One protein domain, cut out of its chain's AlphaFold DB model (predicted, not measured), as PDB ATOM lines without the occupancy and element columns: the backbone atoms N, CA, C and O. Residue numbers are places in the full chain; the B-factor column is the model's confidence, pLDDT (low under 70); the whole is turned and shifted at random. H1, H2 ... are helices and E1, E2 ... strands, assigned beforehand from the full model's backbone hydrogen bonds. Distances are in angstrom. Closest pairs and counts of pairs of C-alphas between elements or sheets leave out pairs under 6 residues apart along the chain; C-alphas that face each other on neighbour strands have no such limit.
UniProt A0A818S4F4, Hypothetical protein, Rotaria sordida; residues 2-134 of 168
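This is residues 2 to 134 of the 168 residues of the protein "Hypothetical protein" of Rotaria sordida (UniProt A0A818S4F4). One very long helix, H1, is the spine of this model, and the chain folds back along it: first the shorter helix H2 packs on residues 33 to 47 of H1, then a two-stranded hairpin, E1 and E2, lies along residues 14 to 29 of H1, mainly with E2. Two stretches stick out from this narrow, layered body: residues 2 to 10 at the beginning of H1, and residues 104 to 134, an arm that holds the last helix, H3. The printed part has 133 residues, with three named helices and two named strands in the order H1, H2, E1, E2, H3; the sheet is E1 - E2, antiparallel, and the class is mostly helix. The whole is extended, with a radius of gyration of the C-alphas of 24.5 A and spans of 78 by 38 by 37 A, H1 making the length.

Begin at residue 2, where H1, residues 2 to 52, starts; its residues 2 to 10 stand free. After a tight link of 5 residues comes H2, residues 58 to 75, and the two form a helical hairpin. H1 touches H2 with residues 33 to 47 alone; look at the C-alphas of Ile 36 and Leu 71, the closest of the two helices, 6.7 A apart. The lines of H1 and H2 stand at a shallow tilt of 16 degrees, and they run opposite ways. A tight link of 4 residues brings you to E1, residues 80 to 86, and a short link of 6 residues joins it to E2, residues 93 to 99. E1 and E2 are a hairpin of antiparallel neighbours, with 154 degrees between their directions. Look across the pair for N 82 and O 97, 2.9 A apart, and for N 93 and O 86, 3.0 A apart, both within hydrogen-bond range. The closest C-alphas of H1 and E2 are those of Cys 22 and Ile 96, 6.0 A apart. H1 and E1 are near each other, with 6 pairs of C-alphas within 10 A. A long link of 13 residues then leads to H3, residues 113 to 131, which touches no helix and stands free. H3 is apart from H1, from H2 and from E1. In H2 and H3 every O i to N i+4 pair is within hydrogen-bond range; in H1, 45 of 47 are.

Find C-alpha 2 at (78.765, -13.346, 4.127); from there H1 runs 74.0 A to C-alpha 52 at (31.924, -6.938, 60.996), with x falling and z rising. H2 begins at C-alpha 58 and covers 25.4 A to C-alpha 75, with x rising and z falling. E1 goes 18.5 A from C-alpha 80 to C-alpha 86, and E2 comes back 18.9 A from C-alpha 93 to C-alpha 99. H3 runs 27.2 A from C-alpha 113 to C-alpha 131 at (52.096, -13.153, 70.398).

The two C-alphas farthest apart are those of Gln 2 and Ala 54, at 78.3 A. Without the stretches that stand free, the body has 93 residues and spans 68 by 27 by 11 A. The printed part has no cut, and the link from E2 to H3, residues 100 to 112, is the long one. The mean pLDDT of the printed part is 72.5; look for values under 70 at residues 54 to 55, 76 to 79 and 100 to 134. The mean of H3 is 48, while that of H2 is 85.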
ATOM      1  N   GLN A   2      80.221 -13.615   4.149       70.19
ATOM      2  CA  GLN A   2      78.765 -13.346   4.127       70.19
ATOM      3  C   GLN A   2      77.833 -14.500   4.562       70.19
ATOM      4  O   GLN A   2      76.968 -14.291   5.393       70.19
ATOM      5  N   LYS A   3      78.035 -15.736   4.082       76.19
ATOM      6  CA  LYS A   3      77.185 -16.886   4.466       76.19
ATOM      7  C   LYS A   3      77.296 -17.314   5.936       76.19
ATOM      8  O   LYS A   3      76.362 -17.910   6.457       76.19
ATOM      9  N   ILE A   4      78.454 -17.104   6.564       77.31
ATOM     10  CA  ILE A   4      78.659 -17.414   7.988       77.31
ATOM     11  C   ILE A   4      77.961 -16.343   8.822       77.31
ATOM     12  O   ILE A   4      77.247 -16.687   9.755       77.31
ATOM     13  N   ASP A   5      78.098 -15.082   8.413       83.69
ATOM     14  CA  ASP A   5      77.474 -13.936   9.075       83.69
ATOM     15  C   ASP A   5      75.934 -14.034   9.009       83.69
ATOM     16  O   ASP A   5      75.255 -13.897  10.023       83.69
ATOM     17  N   GLU A   6      75.379 -14.384   7.840       86.75
ATOM     18  CA  GLU A   6      73.943 -14.653   7.654       86.75
ATOM     19  C   GLU A   6      73.460 -15.819   8.529       86.75
ATOM     20  O   GLU A   6      72.406 -15.748   9.161       86.75
ATOM     21  N   TRP A   7      74.242 -16.899   8.592       83.62
ATOM     22  CA  TRP A   7      73.901 -18.066   9.399       83.62
ATOM     23  C   TRP A   7      73.943 -17.759  10.901       83.62
ATOM     24  O   TRP A   7      73.085 -18.238  11.645       83.62
ATOM     25  N   GLU A   8      74.901 -16.953  11.356       84.75
ATOM     26  CA  GLU A   8      75.002 -16.501  12.743       84.75
ATOM     27  C   GLU A   8      73.809 -15.614  13.120       84.75
ATOM     28  O   GLU A   8      73.152 -15.860  14.136       84.75
ATOM     29  N   GLU A   9      73.463 -14.646  12.269       87.56
ATOM     30  CA  GLU A   9      72.328 -13.751  12.499       87.56
ATOM     31  C   GLU A   9      70.996 -14.518  12.556       87.56
ATOM     32  O   GLU A   9      70.212 -14.352  13.502       87.56
ATOM     33  N   ASP A  10      70.765 -15.427  11.606       87.25
ATOM     34  CA  ASP A  10      69.574 -16.278  11.574       87.25
ATOM     35  C   ASP A  10      69.475 -17.181  12.808       87.25
ATOM     36  O   ASP A  10      68.391 -17.385  13.368       87.25
ATOM     37  N   SER A  11      70.610 -17.719  13.253       82.31
ATOM     38  CA  SER A  11      70.697 -18.582  14.429       82.31
ATOM     39  C   SER A  11      70.348 -17.821  15.706       82.31
ATOM     40  O   SER A  11      69.495 -18.263  16.481       82.31
ATOM     41  N   ILE A  12      70.923 -16.630  15.891       84.31
ATOM     42  CA  ILE A  12      70.620 -15.745  17.022       84.31
ATOM     43  C   ILE A  12      69.137 -15.371  17.027       84.31
ATOM     44  O   ILE A  12      68.488 -15.388  18.078       84.31
ATOM     45  N   LYS A  13      68.580 -15.040  15.859       87.94
ATOM     46  CA  LYS A  13      67.170 -14.669  15.727       87.94
ATOM     47  C   LYS A  13      66.245 -15.810  16.138       87.94
ATOM     48  O   LYS A  13      65.326 -15.579  16.923       87.94
ATOM     49  N   LYS A  14      66.508 -17.034  15.674       84.62
ATOM     50  CA  LYS A  14      65.716 -18.224  16.030       84.62
ATOM     51  C   LYS A  14      65.763 -18.520  17.527       84.62
ATOM     52  O   LYS A  14      64.716 -18.752  18.128       84.62
ATOM     53  N   ILE A  15      66.943 -18.434  18.145       84.88
ATOM     54  CA  ILE A  15      67.103 -18.633  19.595       84.88
ATOM     55  C   ILE A  15      66.284 -17.596  20.371       84.88
ATOM     56  O   ILE A  15      65.536 -17.954  21.280       84.88
ATOM     57  N   LYS A  16      66.376 -16.313  19.994       86.88
ATOM     58  CA  LYS A  16      65.606 -15.238  20.639       86.88
ATOM     59  C   LYS A  16      64.101 -15.447  20.498       86.88
ATOM     60  O   LYS A  16      63.379 -15.287  21.475       86.88
ATOM     61  N   GLN A  17      63.636 -15.816  19.306       87.69
ATOM     62  CA  GLN A  17      62.218 -16.074  19.053       87.69
ATOM     63  C   GLN A  17      61.693 -17.243  19.894       87.69
ATOM     64  O   GLN A  17      60.669 -17.096  20.554       87.69
ATOM     65  N   SER A  18      62.416 -18.364  19.926       84.06
ATOM     66  CA  SER A  18      62.044 -19.540  20.725       84.06
ATOM     67  C   SER A  18      62.027 -19.227  22.229       84.06
ATOM     68  O   SER A  18      61.077 -19.580  22.933       84.06
ATOM     69  N   ALA A  19      63.017 -18.478  22.726       82.62
ATOM     70  CA  ALA A  19      63.048 -18.031  24.117       82.62
ATOM     71  C   ALA A  19      61.876 -17.107  24.470       82.62
ATOM     72  O   ALA A  19      61.281 -17.262  25.538       82.62
ATOM     73  N   GLU A  20      61.521 -16.173  23.587       88.38
ATOM     74  CA  GLU A  20      60.401 -15.258  23.817       88.38
ATOM     75  C   GLU A  20      59.056 -15.991  23.815       88.38
ATOM     76  O   GLU A  20      58.234 -15.780  24.703       88.38
ATOM     77  N   GLN A  21      58.861 -16.932  22.889       87.56
ATOM     78  CA  GLN A  21      57.672 -17.787  22.866       87.56
ATOM     79  C   GLN A  21      57.526 -18.589  24.163       87.56
ATOM     80  O   GLN A  21      56.447 -18.621  24.753       87.56
ATOM     81  N   CYS A  22      58.618 -19.181  24.658       81.88
ATOM     82  CA  CYS A  22      58.606 -19.881  25.940       81.88
ATOM     83  C   CYS A  22      58.244 -18.936  27.099       81.88
ATOM     84  O   CYS A  22      57.396 -19.267  27.928       81.88
ATOM     85  N   ARG A  23      58.833 -17.735  27.156       86.56
ATOM     86  CA  ARG A  23      58.500 -16.740  28.193       86.56
ATOM     87  C   ARG A  23      57.021 -16.379  28.178       86.56
ATOM     88  O   ARG A  23      56.398 -16.373  29.238       86.56
ATOM     89  N   GLN A  24      56.463 -16.134  26.998       88.06
ATOM     90  CA  GLN A  24      55.065 -15.758  26.846       88.06
ATOM     91  C   GLN A  24      54.122 -16.864  27.341       88.06
ATOM     92  O   GLN A  24      53.230 -16.597  28.146       88.06
ATOM     93  N   ILE A  25      54.383 -18.121  26.967       84.44
ATOM     94  CA  ILE A  25      53.607 -19.284  27.431       84.44
ATOM     95  C   ILE A  25      53.648 -19.409  28.962       84.44
ATOM     96  O   ILE A  25      52.625 -19.698  29.592       84.44
ATOM     97  N   LEU A  26      54.817 -19.185  29.574       83.12
ATOM     98  CA  LEU A  26      54.982 -19.238  31.027       83.12
ATOM     99  C   LEU A  26      54.221 -18.106  31.731       83.12
ATOM    100  O   LEU A  26      53.565 -18.351  32.745       83.12
ATOM    101  N   ILE A  27      54.288 -16.884  31.196       84.81
ATOM    102  CA  ILE A  27      53.563 -15.719  31.723       84.81
ATOM    103  C   ILE A  27      52.055 -15.961  31.659       84.81
ATOM    104  O   ILE A  27      51.364 -15.754  32.651       84.81
ATOM    105  N   GLU A  28      51.541 -16.448  30.533       83.75
ATOM    106  CA  GLU A  28      50.118 -16.754  30.378       83.75
ATOM    107  C   GLU A  28      49.648 -17.812  31.377       83.75
ATOM    108  O   GLU A  28      48.592 -17.658  31.994       83.75
ATOM    109  N   HIS A  29      50.447 -18.860  31.593       79.00
ATOM    110  CA  HIS A  29      50.128 -19.874  32.596       79.00
ATOM    111  C   HIS A  29      50.170 -19.323  34.014       79.00
ATOM    112  O   HIS A  29      49.269 -19.608  34.796       79.00
ATOM    113  N   LYS A  30      51.167 -18.496  34.339       80.88
ATOM    114  CA  LYS A  30      51.250 -17.815  35.632       80.88
ATOM    115  C   LYS A  30      50.030 -16.920  35.874       80.88
ATOM    116  O   LYS A  30      49.453 -16.961  36.957       80.88
ATOM    117  N   ASN A  31      49.628 -16.137  34.874       82.69
ATOM    118  CA  ASN A  31      48.536 -15.173  35.000       82.69
ATOM    119  C   ASN A  31      47.198 -15.851  35.328       82.69
ATOM    120  O   ASN A  31      46.414 -15.295  36.088       82.69
ATOM    121  N   LYS A  32      46.957 -17.077  34.843       77.25
ATOM    122  CA  LYS A  32      45.751 -17.845  35.205       77.25
ATOM    123  C   LYS A  32      45.632 -18.079  36.715       77.25
ATOM    124  O   LYS A  32      44.547 -17.930  37.264       77.25
ATOM    125  N   TYR A  33      46.735 -18.389  37.397       77.19
ATOM    126  CA  TYR A  33      46.719 -18.577  38.854       77.19
ATOM    127  C   TYR A  33      46.673 -17.264  39.621       77.19
ATOM    128  O   TYR A  33      46.085 -17.213  40.698       77.19
ATOM    129  N   PHE A  34      47.251 -16.200  39.061       81.25
ATOM    130  CA  PHE A  34      47.165 -14.869  39.653       81.25
ATOM    131  C   PHE A  34      45.708 -14.385  39.751       81.25
ATOM    132  O   PHE A  34      45.312 -13.807  40.760       81.25
ATOM    133  N   GLU A  35      44.873 -14.685  38.752       83.31
ATOM    134  CA  GLU A  35      43.440 -14.374  38.824       83.31
ATOM    135  C   GLU A  35      42.718 -15.178  39.917       83.31
ATOM    136  O   GLU A  35      41.875 -14.629  40.626       83.31
ATOM    137  N   ILE A  36      43.070 -16.452  40.116       84.38
ATOM    138  CA  ILE A  36      42.517 -17.272  41.210       84.38
ATOM    139  C   ILE A  36      42.926 -16.695  42.574       84.38
ATOM    140  O   ILE A  36      42.087 -16.556  43.464       84.38
ATOM    141  N   GLU A  37      44.194 -16.304  42.732       84.44
ATOM    142  CA  GLU A  37      44.704 -15.645  43.941       84.44
ATOM    143  C   GLU A  37      43.938 -14.350  44.240       84.44
ATOM    144  O   GLU A  37      43.502 -14.123  45.372       84.44
ATOM    145  N   LYS A  38      43.691 -13.530  43.213       87.19
ATOM    146  CA  LYS A  38      42.895 -12.309  43.337       87.19
ATOM    147  C   LYS A  38      41.458 -12.601  43.778       87.19
ATOM    148  O   LYS A  38      40.981 -11.970  44.721       87.19
ATOM    149  N   LYS A  39      40.782 -13.581  43.165       88.50
ATOM    150  CA  LYS A  39      39.422 -13.987  43.570       88.50
ATOM    151  C   LYS A  39      39.382 -14.491  45.022       88.50
ATOM    152  O   LYS A  39      38.447 -14.170  45.754       88.50
ATOM    153  N   LEU A  40      40.394 -15.245  45.464       89.00
ATOM    154  CA  LEU A  40      40.521 -15.703  46.857       89.00
ATOM    155  C   LEU A  40      40.712 -14.536  47.832       89.00
ATOM    156  O   LEU A  40      40.112 -14.520  48.912       89.00
ATOM    157  N   PHE A  41      41.523 -13.548  47.453       87.25
ATOM    158  CA  PHE A  41      41.709 -12.334  48.241       87.25
ATOM    159  C   PHE A  41      40.395 -11.552  48.376       87.25
ATOM    160  O   PHE A  41      39.988 -11.219  49.487       87.25
ATOM    161  N   GLU A  42      39.676 -11.336  47.274       90.56
ATOM    162  CA  GLU A  42      38.368 -10.668  47.283       90.56
ATOM    163  C   GLU A  42      37.342 -11.412  48.150       90.56
ATOM    164  O   GLU A  42      36.610 -10.787  48.921       90.56
ATOM    165  N   LEU A  43      37.307 -12.748  48.073       89.00
ATOM    166  CA  LEU A  43      36.439 -13.578  48.909       89.00
ATOM    167  C   LEU A  43      36.773 -13.429  50.400       89.00
ATOM    168  O   LEU A  43      35.874 -13.367  51.238       89.00
ATOM    169  N   THR A  44      38.064 -13.336  50.721       86.69
ATOM    170  CA  THR A  44      38.555 -13.129  52.088       86.69
ATOM    171  C   THR A  44      38.125 -11.769  52.635       86.69
ATOM    172  O   THR A  44      37.682 -11.683  53.780       86.69
ATOM    173  N   GLU A  45      38.212 -10.710  51.830       87.56
ATOM    174  CA  GLU A  45      37.765  -9.374  52.234       87.56
ATOM    175  C   GLU A  45      36.240  -9.316  52.419       87.56
ATOM    176  O   GLU A  45      35.774  -8.798  53.435       87.56
ATOM    177  N   GLN A  46      35.464  -9.936  51.522       86.44
ATOM    178  CA  GLN A  46      34.007 -10.065  51.674       86.44
ATOM    179  C   GLN A  46      33.635 -10.793  52.975       86.44
ATOM    180  O   GLN A  46      32.720 -10.375  53.685       86.44
ATOM    181  N   LEU A  47      34.354 -11.867  53.317       84.88
ATOM    182  CA  LEU A  47      34.116 -12.613  54.550       84.88
ATOM    183  C   LEU A  47      34.399 -11.748  55.790       84.88
ATOM    184  O   LEU A  47      33.586 -11.718  56.715       84.88
ATOM    185  N   LYS A  48      35.508 -10.999  55.799       83.31
ATOM    186  CA  LYS A  48      35.848 -10.075  56.896       83.31
ATOM    187  C   LYS A  48      34.786  -8.993  57.088       83.31
ATOM    188  O   LYS A  48      34.415  -8.730  58.227       83.31
ATOM    189  N   GLN A  49      34.296  -8.403  55.998       82.88
ATOM    190  CA  GLN A  49      33.235  -7.393  56.037       82.88
ATOM    191  C   GLN A  49      31.938  -7.982  56.604       82.88
ATOM    192  O   GLN A  49      31.394  -7.445  57.565       82.88
ATOM    193  N   SER A  50      31.522  -9.161  56.129       75.62
ATOM    194  CA  SER A  50      30.304  -9.822  56.626       75.62
ATOM    195  C   SER A  50      30.362 -10.169  58.122       75.62
ATOM    196  O   SER A  50      29.353 -10.111  58.820       75.62
ATOM    197  N   HIS A  51      31.554 -10.473  58.649       71.12
ATOM    198  CA  HIS A  51      31.760 -10.684  60.082       71.12
ATOM    199  C   HIS A  51      31.661  -9.394  60.908       71.12
ATOM    200  O   HIS A  51      31.312  -9.459  62.086       71.12
ATOM    201  N   GLN A  52      31.990  -8.240  60.324       74.44
ATOM    202  CA  GLN A  52      31.924  -6.938  60.996       74.44
ATOM    203  C   GLN A  52      30.504  -6.362  61.011       74.44
ATOM    204  O   GLN A  52      30.151  -5.651  61.947       74.44
ATOM    205  N   GLU A  53      29.684  -6.699  60.015       71.12
ATOM    206  CA  GLU A  53      28.317  -6.184  59.851       71.12
ATOM    207  C   GLU A  53      27.272  -6.878  60.749       71.12
ATOM    208  O   GLU A  53      26.118  -6.471  60.766       71.12
ATOM    209  N   ALA A  54      27.659  -7.890  61.539       60.47
ATOM    210  CA  ALA A  54      26.818  -8.624  62.505       60.47
ATOM    211  C   ALA A  54      25.544  -9.310  61.944       60.47
ATOM    212  O   ALA A  54      24.835  -9.973  62.699       60.47
ATOM    213  N   GLU A  55      25.290  -9.229  60.635       64.94
ATOM    214  CA  GLU A  55      24.157  -9.850  59.923       64.94
ATOM    215  C   GLU A  55      24.518 -11.164  59.207       64.94
ATOM    216  O   GLU A  55      23.748 -11.676  58.391       64.94
ATOM    217  N   PHE A  56      25.683 -11.736  59.528       73.94
ATOM    218  CA  PHE A  56      26.126 -13.007  58.966       73.94
ATOM    219  C   PHE A  56      25.086 -14.106  59.213       73.94
ATOM    220  O   PHE A  56      24.815 -14.484  60.356       73.94
ATOM    221  N   ASN A  57      24.522 -14.638  58.133       78.88
ATOM    222  CA  ASN A  57      23.492 -15.669  58.190       78.88
ATOM    223  C   ASN A  57      23.880 -16.910  57.365       78.88
ATOM    224  O   ASN A  57      24.931 -16.987  56.729       78.88
ATOM    225  N   GLU A  58      23.013 -17.920  57.389       79.75
ATOM    226  CA  GLU A  58      23.241 -19.198  56.710       79.75
ATOM    227  C   GLU A  58      23.357 -19.059  55.180       79.75
ATOM    228  O   GLU A  58      24.123 -19.793  54.551       79.75
ATOM    229  N   ASN A  59      22.682 -18.073  54.575       82.25
ATOM    230  CA  ASN A  59      22.793 -17.818  53.138       82.25
ATOM    231  C   ASN A  59      24.176 -17.266  52.773       82.25
ATOM    232  O   ASN A  59      24.732 -17.638  51.738       82.25
ATOM    233  N   ASP A  60      24.762 -16.415  53.621       79.44
ATOM    234  CA  ASP A  60      26.132 -15.934  53.435       79.44
ATOM    235  C   ASP A  60      27.131 -17.086  53.532       79.44
ATOM    236  O   ASP A  60      27.997 -17.229  52.666       79.44
ATOM    237  N   LEU A  61      26.962 -17.961  54.529       83.25
ATOM    238  CA  LEU A  61      27.795 -19.150  54.695       83.25
ATOM    239  C   LEU A  61      27.722 -20.072  53.471       83.25
ATOM    240  O   LEU A  61      28.762 -20.504  52.966       83.25
ATOM    241  N   HIS A  62      26.517 -20.341  52.959       84.19
ATOM    242  CA  HIS A  62      26.349 -21.132  51.744       84.19
ATOM    243  C   HIS A  62      27.034 -20.460  50.549       84.19
ATOM    244  O   HIS A  62      27.762 -21.125  49.810       84.19
ATOM    245  N   ARG A  63      26.856 -19.148  50.364       87.25
ATOM    246  CA  ARG A  63      27.481 -18.403  49.263       87.25
ATOM    247  C   ARG A  63      29.005 -18.491  49.312       87.25
ATOM    248  O   ARG A  63      29.631 -18.748  48.284       87.25
ATOM    249  N   PHE A  64      29.609 -18.288  50.483       86.62
ATOM    250  CA  PHE A  64      31.061 -18.382  50.651       86.62
ATOM    251  C   PHE A  64      31.574 -19.799  50.412       86.62
ATOM    252  O   PHE A  64      32.584 -19.968  49.733       86.62
ATOM    253  N   LYS A  65      30.855 -20.814  50.905       87.06
ATOM    254  CA  LYS A  65      31.192 -22.220  50.673       87.06
ATOM    255  C   LYS A  65      31.185 -22.558  49.182       87.06
ATOM    256  O   LYS A  65      32.157 -23.123  48.702       87.06
ATOM    257  N   THR A  66      30.139 -22.164  48.455       88.50
ATOM    258  CA  THR A  66      30.034 -22.393  47.007       88.50
ATOM    259  C   THR A  66      31.185 -21.737  46.250       88.50
ATOM    260  O   THR A  66      31.905 -22.430  45.538       88.50
ATOM    261  N   LYS A  67      31.438 -20.441  46.480       88.81
ATOM    262  CA  LYS A  67      32.548 -19.725  45.828       88.81
ATOM    263  C   LYS A  67      33.912 -20.340  46.150       88.81
ATOM    264  O   LYS A  67      34.784 -20.392  45.292       88.81
ATOM    265  N   LEU A  68      34.118 -20.795  47.387       89.00
ATOM    266  CA  LEU A  68      35.369 -21.439  47.781       89.00
ATOM    267  C   LEU A  68      35.542 -22.806  47.104       89.00
ATOM    268  O   LEU A  68      36.651 -23.126  46.691       89.00
ATOM    269  N   THR A  69      34.472 -23.594  46.969       87.31
ATOM    270  CA  THR A  69      34.496 -24.870  46.238       87.31
ATOM    271  C   THR A  69      34.838 -24.659  44.765       87.31
ATOM    272  O   THR A  69      35.744 -25.319  44.272       87.31
ATOM    273  N   GLU A  70      34.210 -23.689  44.098       87.56
ATOM    274  CA  GLU A  70      34.522 -23.336  42.704       87.56
ATOM    275  C   GLU A  70      35.997 -22.930  42.540       87.56
ATOM    276  O   GLU A  70      36.694 -23.429  41.660       87.56
ATOM    277  N   LEU A  71      36.520 -22.085  43.439       85.62
ATOM    278  CA  LEU A  71      37.931 -21.680  43.415       85.62
ATOM    279  C   LEU A  71      38.890 -22.843  43.700       85.62
ATOM    280  O   LEU A  71      39.986 -22.882  43.143       85.62
ATOM    281  N   LEU A  72      38.501 -23.789  44.559       82.75
ATOM    282  CA  LEU A  72      39.278 -24.999  44.830       82.75
ATOM    283  C   LEU A  72      39.295 -25.948  43.631       82.75
ATOM    284  O   LEU A  72      40.329 -26.557  43.379       82.75
ATOM    285  N   GLU A  73      38.195 -26.062  42.892       83.38
ATOM    286  CA  GLU A  73      38.136 -26.828  41.645       83.38
ATOM    287  C   GLU A  73      38.993 -26.169  40.553       83.38
ATOM    288  O   GLU A  73      39.794 -26.854  39.914       83.38
ATOM    289  N   GLU A  74      38.921 -24.838  40.407       79.88
ATOM    290  CA  GLU A  74      39.785 -24.064  39.501       79.88
ATOM    291  C   GLU A  74      41.280 -24.203  39.865       79.88
ATOM    292  O   GLU A  74      42.136 -24.257  38.980       79.88
ATOM    293  N   PHE A  75      41.611 -24.276  41.159       79.56
ATOM    294  CA  PHE A  75      42.990 -24.384  41.650       79.56
ATOM    295  C   PHE A  75      43.524 -25.823  41.689       79.56
ATOM    296  O   PHE A  75      44.729 -26.036  41.562       79.56
ATOM    297  N   GLY A  76      42.652 -26.811  41.903       67.56
ATOM    298  CA  GLY A  76      42.996 -28.181  42.292       67.56
ATOM    299  C   GLY A  76      43.690 -29.013  41.219       67.56
ATOM    300  O   GLY A  76      44.191 -30.093  41.523       67.56
ATOM    301  N   GLN A  77      43.774 -28.524  39.983       67.25
ATOM    302  CA  GLN A  77      44.482 -29.204  38.901       67.25
ATOM    303  C   GLN A  77      45.534 -28.294  38.272       67.25
ATOM    304  O   GLN A  77      45.416 -27.948  37.093       67.25
ATOM    305  N   PRO A  78      46.581 -27.892  39.018       66.62
ATOM    306  CA  PRO A  78      47.603 -27.065  38.427       66.62
ATOM    307  C   PRO A  78      48.408 -27.906  37.426       66.62
ATOM    308  O   PRO A  78      49.038 -28.891  37.829       66.62
ATOM    309  N   PRO A  79      48.418 -27.589  36.116       69.31
ATOM    310  CA  PRO A  79      49.314 -28.254  35.189       69.31
ATOM    311  C   PRO A  79      50.777 -28.172  35.632       69.31
ATOM    312  O   PRO A  79      51.288 -27.109  35.987       69.31
ATOM    313  N   SER A  80      51.479 -29.299  35.537       75.31
ATOM    314  CA  SER A  80      52.930 -29.342  35.652       75.31
ATOM    315  C   SER A  80      53.542 -28.724  34.401       75.31
ATOM    316  O   SER A  80      53.295 -29.183  33.280       75.31
ATOM    317  N   ILE A  81      54.342 -27.681  34.613       78.38
ATOM    318  CA  ILE A  81      55.106 -26.992  33.576       78.38
ATOM    319  C   ILE A  81      56.530 -27.541  33.603       78.38
ATOM    320  O   ILE A  81      57.182 -27.550  34.646       78.38
ATOM    321  N   ARG A  82      57.021 -27.996  32.451       80.38
ATOM    322  CA  ARG A  82      58.401 -28.455  32.273       80.38
ATOM    323  C   ARG A  82      59.027 -27.735  31.095       80.38
ATOM    324  O   ARG A  82      58.427 -27.663  30.027       80.38
ATOM    325  N   ILE A  83      60.245 -27.249  31.286       82.62
ATOM    326  CA  ILE A  83      61.080 -26.766  30.189       82.62
ATOM    327  C   ILE A  83      61.834 -27.975  29.648       82.62
ATOM    328  O   ILE A  83      62.439 -28.723  30.417       82.62
ATOM    329  N   GLN A  84      61.755 -28.191  28.342       84.56
ATOM    330  CA  GLN A  84      62.435 -29.283  27.661       84.56
ATOM    331  C   GLN A  84      63.360 -28.733  26.587       84.56
ATOM    332  O   GLN A  84      63.130 -27.654  26.040       84.56
ATOM    333  N   GLN A  85      64.404 -29.500  26.297       80.94
ATOM    334  CA  GLN A  85      65.359 -29.208  25.245       80.94
ATOM    335  C   GLN A  85      65.422 -30.407  24.303       80.94
ATOM    336  O   GLN A  85      65.676 -31.525  24.751       80.94
ATOM    337  N   ASP A  86      65.195 -30.174  23.015       79.00
ATOM    338  CA  ASP A  86      65.309 -31.192  21.976       79.00
ATOM    339  C   ASP A  86      66.623 -31.000  21.206       79.00
ATOM    340  O   ASP A  86      66.936 -29.907  20.729       79.00
ATOM    341  N   SER A  87      67.418 -32.066  21.116       80.94
ATOM    342  CA  SER A  87      68.768 -32.057  20.526       80.94
ATOM    343  C   SER A  87      68.783 -32.502  19.057       80.94
ATOM    344  O   SER A  87      69.817 -32.924  18.544       80.94
ATOM    345  N   LYS A  88      67.632 -32.471  18.374       76.44
ATOM    346  CA  LYS A  88      67.489 -32.940  16.980       76.44
ATOM    347  C   LYS A  88      68.173 -32.053  15.939       76.44
ATOM    348  O   LYS A  88      68.397 -32.506  14.817       76.44
ATOM    349  N   SER A  89      68.488 -30.809  16.279       70.56
ATOM    350  CA  SER A  89      69.088 -29.820  15.378       70.56
ATOM    351  C   SER A  89      70.422 -29.300  15.902       70.56
ATOM    352  O   SER A  89      70.737 -29.426  17.078       70.56
ATOM    353  N   PHE A  90      71.205 -28.674  15.013       74.88
ATOM    354  CA  PHE A  90      72.482 -28.041  15.368       74.88
ATOM    355  C   PHE A  90      72.329 -27.007  16.497       74.88
ATOM    356  O   PHE A  90      73.197 -26.871  17.354       74.88
ATOM    357  N   ILE A  91      71.204 -26.290  16.498       73.62
ATOM    358  CA  ILE A  91      70.762 -25.455  17.613       73.62
ATOM    359  C   ILE A  91      69.691 -26.240  18.344       73.62
ATOM    360  O   ILE A  91      68.670 -26.573  17.743       73.62
ATOM    361  N   ASN A  92      69.916 -26.524  19.619       78.88
ATOM    362  CA  ASN A  92      68.927 -27.206  20.437       78.88
ATOM    363  C   ASN A  92      67.673 -26.338  20.586       78.88
ATOM    364  O   ASN A  92      67.763 -25.156  20.925       78.88
ATOM    365  N   GLU A  93      66.508 -26.936  20.376       78.94
ATOM    366  CA  GLU A  93      65.232 -26.244  20.510       78.94
ATOM    367  C   GLU A  93      64.754 -26.324  21.959       78.94
ATOM    368  O   GLU A  93      64.690 -27.408  22.538       78.94
ATOM    369  N   ILE A  94      64.430 -25.176  22.554       83.62
ATOM    370  CA  ILE A  94      63.791 -25.120  23.869       83.62
ATOM    371  C   ILE A  94      62.277 -25.022  23.694       83.62
ATOM    372  O   ILE A  94      61.783 -24.320  22.815       83.62
ATOM    373  N   SER A  95      61.533 -25.726  24.537       83.19
ATOM    374  CA  SER A  95      60.072 -25.705  24.516       83.19
ATOM    375  C   SER A  95      59.490 -25.858  25.917       83.19
ATOM    376  O   SER A  95      60.153 -26.328  26.848       83.19
ATOM    377  N   ILE A  96      58.232 -25.448  26.072       80.00
ATOM    378  CA  ILE A  96      57.464 -25.650  27.298       80.00
ATOM    379  C   ILE A  96      56.450 -26.762  27.070       80.00
ATOM    380  O   ILE A  96      55.632 -26.696  26.156       80.00
ATOM    381  N   VAL A  97      56.473 -27.759  27.951       80.12
ATOM    382  CA  VAL A  97      55.483 -28.832  28.003       80.12
ATOM    383  C   VAL A  97      54.621 -28.646  29.238       80.12
ATOM    384  O   VAL A  97      55.122 -28.502  30.354       80.12
ATOM    385  N   ILE A  98      53.313 -28.657  29.015       77.94
ATOM    386  CA  ILE A  98      52.297 -28.398  30.026       77.94
ATOM    387  C   ILE A  98      51.450 -29.650  30.126       77.94
ATOM    388  O   ILE A  98      50.832 -30.074  29.153       77.94
ATOM    389  N   SER A  99      51.469 -30.271  31.297       76.06
ATOM    390  CA  SER A  99      50.773 -31.528  31.555       76.06
ATOM    391  C   SER A  99      49.768 -31.317  32.673       76.06
ATOM    392  O   SER A  99      50.153 -30.987  33.790       76.06
ATOM    393  N   SER A 100      48.477 -31.472  32.383       65.88
ATOM    394  CA  SER A 100      47.434 -31.467  33.409       65.88
ATOM    395  C   SER A 100      47.664 -32.660  34.331       65.88
ATOM    396  O   SER A 100      47.542 -33.811  33.905       65.88
ATOM    397  N   GLY A 101      48.043 -32.399  35.581       55.78
ATOM    398  CA  GLY A 101      48.081 -33.440  36.594       55.78
ATOM    399  C   GLY A 101      46.648 -33.845  36.900       55.78
ATOM    400  O   GLY A 101      45.944 -33.102  37.576       55.78
ATOM    401  N   ILE A 102      46.204 -35.001  36.404       43.50
ATOM    402  CA  ILE A 102      45.017 -35.649  36.960       43.50
ATOM    403  C   ILE A 102      45.434 -36.090  38.364       43.50
ATOM    404  O   ILE A 102      46.084 -37.121  38.533       43.50
ATOM    405  N   LEU A 103      45.152 -35.266  39.372       45.09
ATOM    406  CA  LEU A 103      45.133 -35.750  40.744       45.09
ATOM    407  C   LEU A 103      43.918 -36.667  40.836       45.09
ATOM    408  O   LEU A 103      42.789 -36.213  40.668       45.09
ATOM    409  N   GLU A 104      44.157 -37.963  41.029       37.12
ATOM    410  CA  GLU A 104      43.088 -38.929  41.264       37.12
ATOM    411  C   GLU A 104      42.146 -38.402  42.358       37.12
ATOM    412  O   GLU A 104      42.588 -38.095  43.468       37.12
ATOM    413  N   GLU A 105      40.848 -38.316  42.057       39.19
ATOM    414  CA  GLU A 105      39.774 -37.753  42.899       39.19
ATOM    415  C   GLU A 105      39.549 -38.478  44.250       39.19
ATOM    416  O   GLU A 105      38.577 -38.238  44.961       39.19
ATOM    417  N   ASN A 106      40.455 -39.346  44.691       39.19
ATOM    418  CA  ASN A 106      40.185 -40.314  45.752       39.19
ATOM    419  C   ASN A 106      40.602 -39.891  47.176       39.19
ATOM    420  O   ASN A 106      40.770 -40.759  48.034       39.19
ATOM    421  N   LYS A 107      40.754 -38.592  47.490       42.31
ATOM    422  CA  LYS A 107      41.088 -38.152  48.871       42.31
ATOM    423  C   LYS A 107      40.250 -37.032  49.497       42.31
ATOM    424  O   LYS A 107      40.504 -36.712  50.656       42.31
ATOM    425  N   LEU A 108      39.227 -36.482  48.834       40.31
ATOM    426  CA  LEU A 108      38.380 -35.455  49.472       40.31
ATOM    427  C   LEU A 108      37.260 -36.021  50.368       40.31
ATOM    428  O   LEU A 108      36.754 -35.310  51.229       40.31
ATOM    429  N   ASN A 109      36.930 -37.311  50.248       40.94
ATOM    430  CA  ASN A 109      35.800 -37.918  50.970       40.94
ATOM    431  C   ASN A 109      36.165 -38.575  52.319       40.94
ATOM    432  O   ASN A 109      35.370 -39.339  52.859       40.94
ATOM    433  N   GLN A 110      37.351 -38.304  52.881       44.50
ATOM    434  CA  GLN A 110      37.774 -38.851  54.185       44.50
ATOM    435  C   GLN A 110      38.429 -37.820  55.121       44.50
ATOM    436  O   GLN A 110      39.242 -38.180  55.972       44.50
ATOM    437  N   ILE A 111      38.100 -36.533  55.000       46.06
ATOM    438  CA  ILE A 111      38.488 -35.560  56.031       46.06
ATOM    439  C   ILE A 111      37.327 -35.443  57.016       46.06
ATOM    440  O   ILE A 111      36.346 -34.756  56.751       46.06
ATOM    441  N   ASP A 112      37.443 -36.134  58.150       51.66
ATOM    442  CA  ASP A 112      36.591 -35.904  59.318       51.66
ATOM    443  C   ASP A 112      36.731 -34.424  59.744       51.66
ATOM    444  O   ASP A 112      37.840 -34.006  60.111       51.66
ATOM    445  N   PRO A 113      35.652 -33.615  59.697       45.50
ATOM    446  CA  PRO A 113      35.686 -32.192  60.044       45.50
ATOM    447  C   PRO A 113      36.297 -31.917  61.426       45.50
ATOM    448  O   PRO A 113      36.974 -30.903  61.621       45.50
ATOM    449  N   SER A 114      36.158 -32.862  62.362       51.09
ATOM    450  CA  SER A 114      36.681 -32.739  63.725       51.09
ATOM    451  C   SER A 114      38.216 -32.755  63.803       51.09
ATOM    452  O   SER A 114      38.808 -32.207  64.737       51.09
ATOM    453  N   GLN A 115      38.892 -33.345  62.811       45.16
ATOM    454  CA  GLN A 115      40.358 -33.396  62.730       45.16
ATOM    455  C   GLN A 115      40.943 -32.100  62.155       45.16
ATOM    456  O   GLN A 115      42.061 -31.704  62.505       45.16
ATOM    457  N   PHE A 116      40.189 -31.419  61.288       42.69
ATOM    458  CA  PHE A 116      40.588 -30.135  60.718       42.69
ATOM    459  C   PHE A 116      40.513 -29.021  61.770       42.69
ATOM    460  O   PHE A 116      41.473 -28.267  61.934       42.69
ATOM    461  N   GLU A 117      39.436 -28.974  62.558       44.12
ATOM    462  CA  GLU A 117      39.274 -27.985  63.633       44.12
ATOM    463  C   GLU A 117      40.337 -28.118  64.731       44.12
ATOM    464  O   GLU A 117      40.878 -27.106  65.184       44.12
ATOM    465  N   LYS A 118      40.725 -29.344  65.107       50.03
ATOM    466  CA  LYS A 118      41.796 -29.566  66.095       50.03
ATOM    467  C   LYS A 118      43.146 -29.024  65.623       50.03
ATOM    468  O   LYS A 118      43.779 -28.259  66.347       50.03
ATOM    469  N   LYS A 119      43.546 -29.317  64.380       48.28
ATOM    470  CA  LYS A 119      44.813 -28.809  63.816       48.28
ATOM    471  C   LYS A 119      44.835 -27.289  63.653       48.28
ATOM    472  O   LYS A 119      45.901 -26.685  63.775       48.28
ATOM    473  N   GLN A 120      43.693 -26.663  63.365       44.50
ATOM    474  CA  GLN A 120      43.607 -25.204  63.250       44.50
ATOM    475  C   GLN A 120      43.623 -24.516  64.619       44.50
ATOM    476  O   GLN A 120      44.280 -23.487  64.780       44.50
ATOM    477  N   THR A 121      42.973 -25.110  65.622       48.94
ATOM    478  CA  THR A 121      42.973 -24.602  67.002       48.94
ATOM    479  C   THR A 121      44.368 -24.689  67.622       48.94
ATOM    480  O   THR A 121      44.854 -23.704  68.167       48.94
ATOM    481  N   GLU A 122      45.088 -25.797  67.419       49.62
ATOM    482  CA  GLU A 122      46.467 -25.958  67.907       49.62
ATOM    483  C   GLU A 122      47.438 -24.942  67.287       49.62
ATOM    484  O   GLU A 122      48.281 -24.369  67.983       49.62
ATOM    485  N   LYS A 123      47.300 -24.663  65.984       51.03
ATOM    486  CA  LYS A 123      48.097 -23.628  65.309       51.03
ATOM    487  C   LYS A 123      47.735 -22.223  65.791       51.03
ATOM    488  O   LYS A 123      48.645 -21.423  66.006       51.03
ATOM    489  N   ARG A 124      46.446 -21.927  66.010       47.19
ATOM    490  CA  ARG A 124      45.996 -20.652  66.599       47.19
ATOM    491  C   ARG A 124      46.549 -20.457  68.005       47.19
ATOM    492  O   ARG A 124      47.100 -19.397  68.280       47.19
ATOM    493  N   ASP A 125      46.469 -21.468  68.859       51.72
ATOM    494  CA  ASP A 125      46.924 -21.382  70.249       51.72
ATOM    495  C   ASP A 125      48.446 -21.247  70.348       51.72
ATOM    496  O   ASP A 125      48.960 -20.499  71.188       51.72
ATOM    497  N   HIS A 126      49.183 -21.912  69.453       51.50
ATOM    498  CA  HIS A 126      50.628 -21.742  69.332       51.50
ATOM    499  C   HIS A 126      50.996 -20.312  68.909       51.50
ATOM    500  O   HIS A 126      51.828 -19.674  69.559       51.50
ATOM    501  N   PHE A 127      50.325 -19.768  67.888       42.88
ATOM    502  CA  PHE A 127      50.524 -18.383  67.454       42.88
ATOM    503  C   PHE A 127      50.143 -17.370  68.542       42.88
ATOM    504  O   PHE A 127      50.883 -16.415  68.778       42.88
ATOM    505  N   GLN A 128      49.046 -17.600  69.264       48.31
ATOM    506  CA  GLN A 128      48.584 -16.714  70.332       48.31
ATOM    507  C   GLN A 128      49.549 -16.704  71.531       48.31
ATOM    508  O   GLN A 128      49.771 -15.655  72.140       48.31
ATOM    509  N   LYS A 129      50.172 -17.846  71.853       59.62
ATOM    510  CA  LYS A 129      51.228 -17.933  72.877       59.62
ATOM    511  C   LYS A 129      52.484 -17.155  72.495       59.62
ATOM    512  O   LYS A 129      53.040 -16.474  73.353       59.62
ATOM    513  N   ILE A 130      52.908 -17.224  71.233       53.12
ATOM    514  CA  ILE A 130      54.052 -16.449  70.728       53.12
ATOM    515  C   ILE A 130      53.741 -14.947  70.789       53.12
ATOM    516  O   ILE A 130      54.564 -14.155  71.246       53.12
ATOM    517  N   PHE A 131      52.522 -14.554  70.411       43.41
ATOM    518  CA  PHE A 131      52.096 -13.153  70.398       43.41
ATOM    519  C   PHE A 131      52.014 -12.530  71.803       43.41
ATOM    520  O   PHE A 131      52.340 -11.360  71.986       43.41
ATOM    521  N   ASN A 132      51.637 -13.324  72.811       47.94
ATOM    522  CA  ASN A 132      51.473 -12.874  74.197       47.94
ATOM    523  C   ASN A 132      52.762 -12.942  75.049       47.94
ATOM    524  O   ASN A 132      52.719 -12.608  76.239       47.94
ATOM    525  N   SER A 133      53.900 -13.364  74.479       48.22
ATOM    526  CA  SER A 133      55.198 -13.350  75.172       48.22
ATOM    527  C   SER A 133      55.616 -11.916  75.536       48.22
ATOM    528  O   SER A 133      55.420 -10.977  74.763       48.22
ATOM    529  N   LYS A 134      56.181 -11.728  76.740       49.28
ATOM    530  CA  LYS A 134      56.469 -10.406  77.337       49.28
ATOM    531  C   LYS A 134      57.432  -9.542  76.513       49.28
ATOM    532  O   LYS A 134      57.372  -8.323  76.652       49.28
TER     533      LYS A 134